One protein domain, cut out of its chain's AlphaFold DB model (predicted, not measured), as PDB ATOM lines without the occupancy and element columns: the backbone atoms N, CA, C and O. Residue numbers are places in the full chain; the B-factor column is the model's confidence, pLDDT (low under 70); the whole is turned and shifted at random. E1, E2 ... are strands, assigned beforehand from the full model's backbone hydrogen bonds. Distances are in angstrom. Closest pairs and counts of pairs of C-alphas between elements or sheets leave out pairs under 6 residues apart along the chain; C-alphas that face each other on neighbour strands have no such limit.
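This is residues 8 to 69 of the 70 residues of an uncharacterized protein of Candidatus Parcubacteria bacterium (UniProt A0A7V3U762). One twisted antiparallel sheet of four strands arches over two long stretches with no named element, residues 22 to 35 and residues 57 to 69, which run over the same face of it and leave its other face bare. The first stretch links the hairpin E1 and E2 to the hairpin E3 and E4; the second folds back after E4 and runs to the last printed residue. The printed part has 62 residues, with no named helix and four named strands, E1 to E4 along the chain, in the sheet order E2, E1, E3, E4. The class is all strand, though under half of the printed residues, 27 of 62, are in named strands. The whole is compact, with a radius of gyration of the C-alphas of 11.7 A and spans of 33 by 23 by 16 A.

E1, residues 8 to 13, and E2, residues 16 to 21, form a hairpin with a tight link, antiparallel at 167 degrees between their directions. N 11 and O 18 are within hydrogen-bond range at 2.9 A, and so are N 9 and O 20 at 2.8 A. A long link of 14 residues leads from E2 to E3, residues 36 to 43, which is apart from E2. E3 is the antiparallel neighbour of E1, at 154 degrees; N 10 and O 41 are 2.8 A apart, within hydrogen-bond range. The C-alphas of Leu 11 and Ile 40, which face each other, are 4.5 A apart. After a short link of 6 residues, E4, residues 50 to 56, forms a hairpin with E3, antiparallel at 154 degrees. Here N 40 and O 52 are within hydrogen-bond range at 2.8 A, and so are N 56 and O 36 at 2.8 A. E2 and E4 are the edge strands and are apart.

E1 begins at C-alpha 8, (-122.092, -17.118, -29.596), and measures 16.9 A from first to last C-alpha. E2 measures 17.1 A. E3, the longest strand with 8 residues, begins at C-alpha 36, (-106.455, -3.269, -24.355), and measures 22.7 A. E4 measures 18.3 A and ends at C-alpha 56, (-109.954, -5.080, -20.709).

The two C-alphas farthest apart, those of Gly 58 and Ala 69, are 34.0 A from each other. The sheet's C-alphas lie up to 6.1 A off its best plane, and its strands' lines turn by 61 degrees from edge to edge. The printed part has no cut. The mean pLDDT of the printed part is 97.6, and no printed residue is under 70.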
ATOM      1  N   THR A   8    -123.429 -17.266 -29.024       98.81
ATOM      2  CA  THR A   8    -122.092 -17.118 -29.596       98.81
ATOM      3  C   THR A   8    -121.561 -15.742 -29.227       98.81
ATOM      4  O   THR A   8    -122.190 -14.725 -29.517       98.81
ATOM      5  N   ALA A   9    -120.401 -15.700 -28.583       98.75
ATOM      6  CA  ALA A   9    -119.715 -14.480 -28.196       98.75
ATOM      7  C   ALA A   9    -118.332 -14.440 -28.855       98.75
ATOM      8  O   ALA A   9    -117.485 -15.297 -28.598       98.75
ATOM      9  N   THR A  10    -118.090 -13.420 -29.670       98.75
ATOM     10  CA  THR A  10    -116.835 -13.220 -30.397       98.75
ATOM     11  C   THR A  10    -116.145 -11.963 -29.893       98.75
ATOM     12  O   THR A  10    -116.645 -10.854 -30.089       98.75
ATOM     13  N   LEU A  11    -114.997 -12.136 -29.240       98.69
ATOM     14  CA  LEU A  11    -114.144 -11.053 -28.762       98.69
ATOM     15  C   LEU A  11    -113.011 -10.816 -29.764       98.69
ATOM     16  O   LEU A  11    -112.268 -11.746 -30.077       98.69
ATOM     17  N   SER A  12    -112.845  -9.585 -30.242       98.56
ATOM     18  CA  SER A  12    -111.842  -9.253 -31.256       98.56
ATOM     19  C   SER A  12    -111.134  -7.912 -31.026       98.56
ATOM     20  O   SER A  12    -111.650  -7.007 -30.374       98.56
ATOM     21  N   LYS A  13    -109.917  -7.800 -31.560       97.19
ATOM     22  CA  LYS A  13    -109.133  -6.571 -31.796       97.19
ATOM     23  C   LYS A  13    -108.326  -6.770 -33.093       97.19
ATOM     24  O   LYS A  13    -108.409  -7.842 -33.682       97.19
ATOM     25  N   THR A  14    -107.549  -5.779 -33.539       94.00
ATOM     26  CA  THR A  14    -106.845  -5.787 -34.845       94.00
ATOM     27  C   THR A  14    -106.157  -7.115 -35.194       94.00
ATOM     28  O   THR A  14    -106.352  -7.610 -36.297       94.00
ATOM     29  N   ASP A  15    -105.445  -7.728 -34.243       94.19
ATOM     30  CA  ASP A  15    -104.658  -8.955 -34.464       94.19
ATOM     31  C   ASP A  15    -105.113 -10.135 -33.585       94.19
ATOM     32  O   ASP A  15    -104.340 -11.037 -33.267       94.19
ATOM     33  N   PHE A  16    -106.363 -10.119 -33.117       96.94
ATOM     34  CA  PHE A  16    -106.901 -11.172 -32.256       96.94
ATOM     35  C   PHE A  16    -108.398 -11.351 -32.488       96.94
ATOM     36  O   PHE A  16    -109.152 -10.380 -32.526       96.94
ATOM     37  N   SER A  17    -108.844 -12.600 -32.564       97.88
ATOM     38  CA  SER A  17    -110.258 -12.960 -32.556       97.88
ATOM     39  C   SER A  17    -110.426 -14.299 -31.853       97.88
ATOM     40  O   SER A  17    -109.726 -15.260 -32.171       97.88
ATOM     41  N   GLN A  18    -111.343 -14.364 -30.896       98.50
ATOM     42  CA  GLN A  18    -111.695 -15.588 -30.191       98.50
ATOM     43  C   GLN A  18    -113.212 -15.686 -30.092       98.50
ATOM     44  O   GLN A  18    -113.882 -14.722 -29.733       98.50
ATOM     45  N   THR A  19    -113.752 -16.862 -30.402       98.62
ATOM     46  CA  THR A  19    -115.179 -17.171 -30.270       98.62
ATOM     47  C   THR A  19    -115.379 -18.161 -29.135       98.62
ATOM     48  O   THR A  19    -114.632 -19.130 -29.022       98.62
ATOM     49  N   GLN A  20    -116.385 -17.914 -28.305       98.75
ATOM     50  CA  GLN A  20    -116.820 -18.801 -27.237       98.75
ATOM     51  C   GLN A  20    -118.345 -18.886 -27.211       98.75
ATOM     52  O   GLN A  20    -119.035 -18.033 -27.767       98.75
ATOM     53  N   HIS A  21    -118.867 -19.896 -26.522       98.69
ATOM     54  CA  HIS A  21    -120.301 -20.066 -26.304       98.69
ATOM     55  C   HIS A  21    -120.616 -19.882 -24.821       98.69
ATOM     56  O   HIS A  21    -119.778 -20.185 -23.963       98.69
ATOM     57  N   THR A  22    -121.802 -19.364 -24.512       98.62
ATOM     58  CA  THR A  22    -122.262 -19.246 -23.127       98.62
ATOM     59  C   THR A  22    -122.729 -20.584 -22.552       98.62
ATOM     60  O   THR A  22    -123.364 -21.394 -23.229       98.62
ATOM     61  N   ASP A  23    -122.438 -20.806 -21.272       98.56
ATOM     62  CA  ASP A  23    -122.892 -21.961 -20.500       98.56
ATOM     63  C   ASP A  23    -124.373 -21.850 -20.079       98.56
ATOM     64  O   ASP A  23    -125.081 -20.902 -20.434       98.56
ATOM     65  N   ILE A  24    -124.867 -22.828 -19.305       97.94
ATOM     66  CA  ILE A  24    -126.260 -22.861 -18.805       97.94
ATOM     67  C   ILE A  24    -126.629 -21.648 -17.933       97.94
ATOM     68  O   ILE A  24    -127.807 -21.355 -17.745       97.94
ATOM     69  N   ASN A  25    -125.627 -20.936 -17.415       98.00
ATOM     70  CA  ASN A  25    -125.786 -19.724 -16.623       98.00
ATOM     71  C   ASN A  25    -125.644 -18.453 -17.481       98.00
ATOM     72  O   ASN A  25    -125.671 -17.348 -16.941       98.00
ATOM     73  N   GLY A  26    -125.495 -18.578 -18.804       98.19
ATOM     74  CA  GLY A  26    -125.310 -17.455 -19.721       98.19
ATOM     75  C   GLY A  26    -123.913 -16.834 -19.652       98.19
ATOM     76  O   GLY A  26    -123.761 -15.657 -19.973       98.19
ATOM     77  N   GLN A  27    -122.905 -17.588 -19.206       98.44
ATOM     78  CA  GLN A  27    -121.552 -17.091 -18.951       98.44
ATOM     79  C   GLN A  27    -120.524 -17.704 -19.897       98.44
ATOM     80  O   GLN A  27    -120.621 -18.861 -20.287       98.44
ATOM     81  N   THR A  28    -119.492 -16.931 -20.226       98.56
ATOM     82  CA  THR A  28    -118.313 -17.420 -20.939       98.56
ATOM     83  C   THR A  28    -117.065 -16.650 -20.506       98.56
ATOM     84  O   THR A  28    -117.172 -15.560 -19.938       98.56
ATOM     85  N   ILE A  29    -115.883 -17.228 -20.726       98.25
ATOM     86  CA  ILE A  29    -114.597 -16.684 -20.272       98.25
ATOM     87  C   ILE A  29    -113.605 -16.667 -21.441       98.25
ATOM     88  O   ILE A  29    -113.413 -17.669 -22.131       98.25
ATOM     89  N   PHE A  30    -112.939 -15.525 -21.618       98.12
ATOM     90  CA  PHE A  30    -111.865 -15.316 -22.588       98.12
ATOM     91  C   PHE A  30    -110.541 -15.166 -21.841       98.12
ATOM     92  O   PHE A  30    -110.364 -14.211 -21.084       98.12
ATOM     93  N   ILE A  31    -109.635 -16.124 -22.026       96.19
ATOM     94  CA  ILE A  31    -108.284 -16.131 -21.459       96.19
ATOM     95  C   ILE A  31    -107.330 -16.888 -22.401       96.19
ATOM     96  O   ILE A  31    -107.762 -17.857 -23.032       96.19
ATOM     97  N   PRO A  32    -106.040 -16.512 -22.462       95.50
ATOM     98  CA  PRO A  32    -105.446 -15.289 -21.907       95.50
ATOM     99  C   PRO A  32    -105.767 -14.050 -22.765       95.50
ATOM    100  O   PRO A  32    -106.036 -14.177 -23.955       95.50
ATOM    101  N   LEU A  33    -105.719 -12.852 -22.169       96.62
ATOM    102  CA  LEU A  33    -105.887 -11.575 -22.875       96.62
ATOM    103  C   LEU A  33    -104.855 -10.554 -22.392       96.62
ATOM    104  O   LEU A  33    -104.621 -10.435 -21.187       96.62
ATOM    105  N   ASP A  34    -104.304  -9.777 -23.322       96.69
ATOM    106  CA  ASP A  34    -103.550  -8.568 -22.986       96.69
ATOM    107  C   ASP A  34    -104.503  -7.449 -22.563       96.69
ATOM    108  O   ASP A  34    -105.662  -7.400 -22.988       96.69
ATOM    109  N   SER A  35    -103.998  -6.483 -21.797       97.50
ATOM    110  CA  SER A  35    -104.745  -5.250 -21.561       97.50
ATOM    111  C   SER A  35    -104.946  -4.481 -22.867       97.50
ATOM    112  O   SER A  35    -103.986  -4.256 -23.607       97.50
ATOM    113  N   GLY A  36    -106.165  -4.025 -23.140       97.81
ATOM    114  CA  GLY A  36    -106.455  -3.269 -24.355       97.81
ATOM    115  C   GLY A  36    -107.941  -3.115 -24.647       97.81
ATOM    116  O   GLY A  36    -108.793  -3.644 -23.936       97.81
ATOM    117  N   SER A  37    -108.247  -2.378 -25.713       98.25
ATOM    118  CA  SER A  37    -109.611  -2.243 -26.227       98.25
ATOM    119  C   SER A  37    -109.963  -3.427 -27.118       98.25
ATOM    120  O   SER A  37    -109.238  -3.733 -28.064       98.25
ATOM    121  N   TYR A  38    -111.101  -4.046 -26.832       98.56
ATOM    122  CA  TYR A  38    -111.682  -5.124 -27.620       98.56
ATOM    123  C   TYR A  38    -113.098  -4.746 -28.055       98.56
ATOM    124  O   TYR A  38    -113.768  -3.931 -27.416       98.56
ATOM    125  N   THR A  39    -113.565  -5.387 -29.116       98.69
ATOM    126  CA  THR A  39    -114.965  -5.422 -29.526       98.69
ATOM    127  C   THR A  39    -115.525  -6.789 -29.167       98.69
ATOM    128  O   THR A  39    -114.929  -7.807 -29.501       98.69
ATOM    129  N   ILE A  40    -116.661  -6.823 -28.476       98.62
ATOM    130  CA  ILE A  40    -117.415  -8.048 -28.211       98.62
ATOM    131  C   ILE A  40    -118.698  -8.012 -29.031       98.62
ATOM    132  O   ILE A  40    -119.514  -7.101 -28.878       98.62
ATOM    133  N   SER A  41    -118.864  -9.003 -29.900       98.62
ATOM    134  CA  SER A  41    -120.083  -9.236 -30.672       98.62
ATOM    135  C   SER A  41    -120.778 -10.480 -30.139       98.62
ATOM    136  O   SER A  41    -120.123 -11.495 -29.912       98.62
ATOM    137  N   VAL A  42    -122.086 -10.398 -29.907       98.69
ATOM    138  CA  VAL A  42    -122.880 -11.502 -29.361       98.69
ATOM    139  C   VAL A  42    -124.113 -11.728 -30.216       98.69
ATOM    140  O   VAL A  42    -124.833 -10.785 -30.550       98.69
ATOM    141  N   GLU A  43    -124.367 -12.991 -30.523       98.50
ATOM    142  CA  GLU A  43    -125.528 -13.459 -31.271       98.50
ATOM    143  C   GLU A  43    -126.126 -14.703 -30.606       98.50
ATOM    144  O   GLU A  43    -125.436 -15.488 -29.954       98.50
ATOM    145  N   ALA A  44    -127.436 -14.871 -30.747       98.25
ATOM    146  CA  ALA A  44    -128.152 -16.042 -30.267       98.25
ATOM    147  C   ALA A  44    -129.408 -16.253 -31.115       98.25
ATOM    148  O   ALA A  44    -130.027 -15.290 -31.573       98.25
ATOM    149  N   LEU A  45    -129.809 -17.511 -31.302       96.94
ATOM    150  CA  LEU A  45    -131.018 -17.845 -32.049       96.94
ATOM    151  C   LEU A  45    -132.253 -17.199 -31.400       96.94
ATOM    152  O   LEU A  45    -132.480 -17.364 -30.203       96.94
ATOM    153  N   GLY A  46    -133.054 -16.490 -32.198       97.12
ATOM    154  CA  GLY A  46    -134.250 -15.784 -31.724       97.12
ATOM    155  C   GLY A  46    -133.973 -14.424 -31.074       97.12
ATOM    156  O   GLY A  46    -134.884 -13.832 -30.502       97.12
ATOM    157  N   TYR A  47    -132.742 -13.912 -31.159       97.88
ATOM    158  CA  TYR A  47    -132.359 -12.602 -30.638       97.88
ATOM    159  C   TYR A  47    -131.683 -11.746 -31.710       97.88
ATOM    160  O   TYR A  47    -130.978 -12.253 -32.581       97.88
ATOM    161  N   ASN A  48    -131.843 -10.429 -31.601       98.12
ATOM    162  CA  ASN A  48    -131.049  -9.479 -32.367       98.12
ATOM    163  C   ASN A  48    -129.591  -9.537 -31.899       98.12
ATOM    164  O   ASN A  48    -129.320  -9.528 -30.693       98.12
ATOM    165  N   SER A  49    -128.654  -9.560 -32.845       97.94
ATOM    166  CA  SER A  49    -127.230  -9.485 -32.529       97.94
ATOM    167  C   SER A  49    -126.863  -8.109 -31.969       97.94
ATOM    168  O   SER A  49    -127.495  -7.090 -32.259       97.94
ATOM    169  N   THR A  50    -125.829  -8.064 -31.133       98.00
ATOM    170  CA  THR A  50    -125.312  -6.812 -30.574       98.00
ATOM    171  C   THR A  50    -123.794  -6.790 -30.605       98.00
ATOM    172  O   THR A  50    -123.145  -7.835 -30.558       98.00
ATOM    173  N   SER A  51    -123.217  -5.592 -30.665       98.12
ATOM    174  CA  SER A  51    -121.774  -5.396 -30.598       98.12
ATOM    175  C   SER A  51    -121.444  -4.166 -29.767       98.12
ATOM    176  O   SER A  51    -122.138  -3.149 -29.826       98.12
ATOM    177  N   THR A  52    -120.400  -4.258 -28.951       98.19
ATOM    178  CA  THR A  52    -119.945  -3.146 -28.116       98.19
ATOM    179  C   THR A  52    -118.445  -3.222 -27.880       98.19
ATOM    180  O   THR A  52    -117.852  -4.299 -27.904       98.19
ATOM    181  N   THR A  53    -117.820  -2.077 -27.635       98.00
ATOM    182  CA  THR A  53    -116.408  -2.003 -27.271       98.00
ATOM    183  C   THR A  53    -116.242  -1.984 -25.752       98.00
ATOM    184  O   THR A  53    -117.068  -1.444 -25.012       98.00
ATOM    185  N   LEU A  54    -115.168  -2.602 -25.264       97.62
ATOM    186  CA  LEU A  54    -114.774  -2.567 -23.859       97.62
ATOM    187  C   LEU A  54    -113.255  -2.544 -23.720       97.62
ATOM    188  O   LEU A  54    -112.537  -3.174 -24.494       97.62
ATOM    189  N   TYR A  55    -112.776  -1.834 -22.703       97.69
ATOM    190  CA  TYR A  55    -111.378  -1.895 -22.302       97.69
ATOM    191  C   TYR A  55    -111.197  -3.018 -21.280       97.69
ATOM    192  O   TYR A  55    -111.863  -3.032 -20.245       97.69
ATOM    193  N   VAL A  56    -110.314  -3.964 -21.584       97.75
ATOM    194  CA  VAL A  56    -109.954  -5.080 -20.709       97.75
ATOM    195  C   VAL A  56    -108.672  -4.719 -19.969       97.75
ATOM    196  O   VAL A  56    -107.667  -4.370 -20.585       97.75
ATOM    197  N   SER A  57    -108.703  -4.816 -18.642       96.75
ATOM    198  CA  SER A  57    -107.520  -4.737 -17.782       96.75
ATOM    199  C   SER A  57    -107.744  -5.593 -16.540       96.75
ATOM    200  O   SER A  57    -108.782  -5.481 -15.883       96.75
ATOM    201  N   GLY A  58    -106.803  -6.492 -16.241       94.56
ATOM    202  CA  GLY A  58    -106.966  -7.487 -15.180       94.56
ATOM    203  C   GLY A  58    -108.260  -8.301 -15.330       94.56
ATOM    204  O   GLY A  58    -108.680  -8.642 -16.437       94.56
ATOM    205  N   LYS A  59    -108.928  -8.602 -14.209       96.50
ATOM    206  CA  LYS A  59    -110.243  -9.258 -14.225       96.50
ATOM    207  C   LYS A  59    -111.327  -8.245 -14.605       96.50
ATOM    208  O   LYS A  59    -111.723  -7.423 -13.787       96.50
ATOM    209  N   THR A  60    -111.841  -8.354 -15.826       97.50
ATOM    210  CA  THR A  60    -112.954  -7.538 -16.332       97.50
ATOM    211  C   THR A  60    -114.200  -8.405 -16.531       97.50
ATOM    212  O   THR A  60    -114.112  -9.523 -17.032       97.50
ATOM    213  N   THR A  61    -115.377  -7.899 -16.156       97.50
ATOM    214  CA  THR A  61    -116.669  -8.565 -16.391       97.50
ATOM    215  C   THR A  61    -117.612  -7.607 -17.105       97.50
ATOM    216  O   THR A  61    -117.780  -6.465 -16.679       97.50
ATOM    217  N   LYS A  62    -118.247  -8.073 -18.185       97.44
ATOM    218  CA  LYS A  62    -119.216  -7.302 -18.967       97.44
ATOM    219  C   LYS A  62    -120.530  -8.065 -19.047       97.44
ATOM    220  O   LYS A  62    -120.568  -9.189 -19.532       97.44
ATOM    221  N   LEU A  63    -121.608  -7.425 -18.600       97.31
ATOM    222  CA  LEU A  63    -122.966  -7.909 -18.820       97.31
ATOM    223  C   LEU A  63    -123.466  -7.405 -20.177       97.31
ATOM    224  O   LEU A  63    -123.430  -6.200 -20.437       97.31
ATOM    225  N   ILE A  64    -123.946  -8.319 -21.018       97.06
ATOM    226  CA  ILE A  64    -124.530  -8.023 -22.330       97.06
ATOM    227  C   ILE A  64    -125.986  -8.484 -22.312       97.06
ATOM    228  O   ILE A  64    -126.299  -9.561 -21.811       97.06
ATOM    229  N   LYS A  65    -126.884  -7.636 -22.815       96.38
ATOM    230  CA  LYS A  65    -128.314  -7.930 -22.942       96.38
ATOM    231  C   LYS A  65    -128.648  -8.023 -24.421       96.38
ATOM    232  O   LYS A  65    -128.300  -7.109 -25.164       96.38
ATOM    233  N   LEU A  66    -129.338  -9.086 -24.814       96.62
ATOM    234  CA  LEU A  66    -129.926  -9.207 -26.144       96.62
ATOM    235  C   LEU A  66    -131.425  -8.918 -26.082       96.62
ATOM    236  O   LEU A  66    -132.079  -9.194 -25.073       96.62
ATOM    237  N   THR A  67    -131.960  -8.375 -27.169       96.56
ATOM    238  CA  THR A  67    -133.400  -8.211 -27.380       96.56
ATOM    239  C   THR A  67    -133.898  -9.333 -28.292       96.56
ATOM    240  O   THR A  67    -133.192  -9.660 -29.247       96.56
ATOM    241  N   PRO A  68    -135.061  -9.953 -28.024       96.00
ATOM    242  CA  PRO A  68    -135.653 -10.921 -28.946       96.00
ATOM    243  C   PRO A  68    -135.796 -10.335 -30.356       96.00
ATOM    244  O   PRO A  68    -136.106  -9.149 -30.493       96.00
ATOM    245  N   ALA A  69    -135.530 -11.148 -31.374       93.12
ATOM    246  CA  ALA A  69    -135.837 -10.805 -32.759       93.12
ATOM    247  C   ALA A  69    -137.360 -10.881 -32.970       93.12
ATOM    248  O   ALA A  69    -138.018 -11.712 -32.338       93.12
TER     249      ALA A  69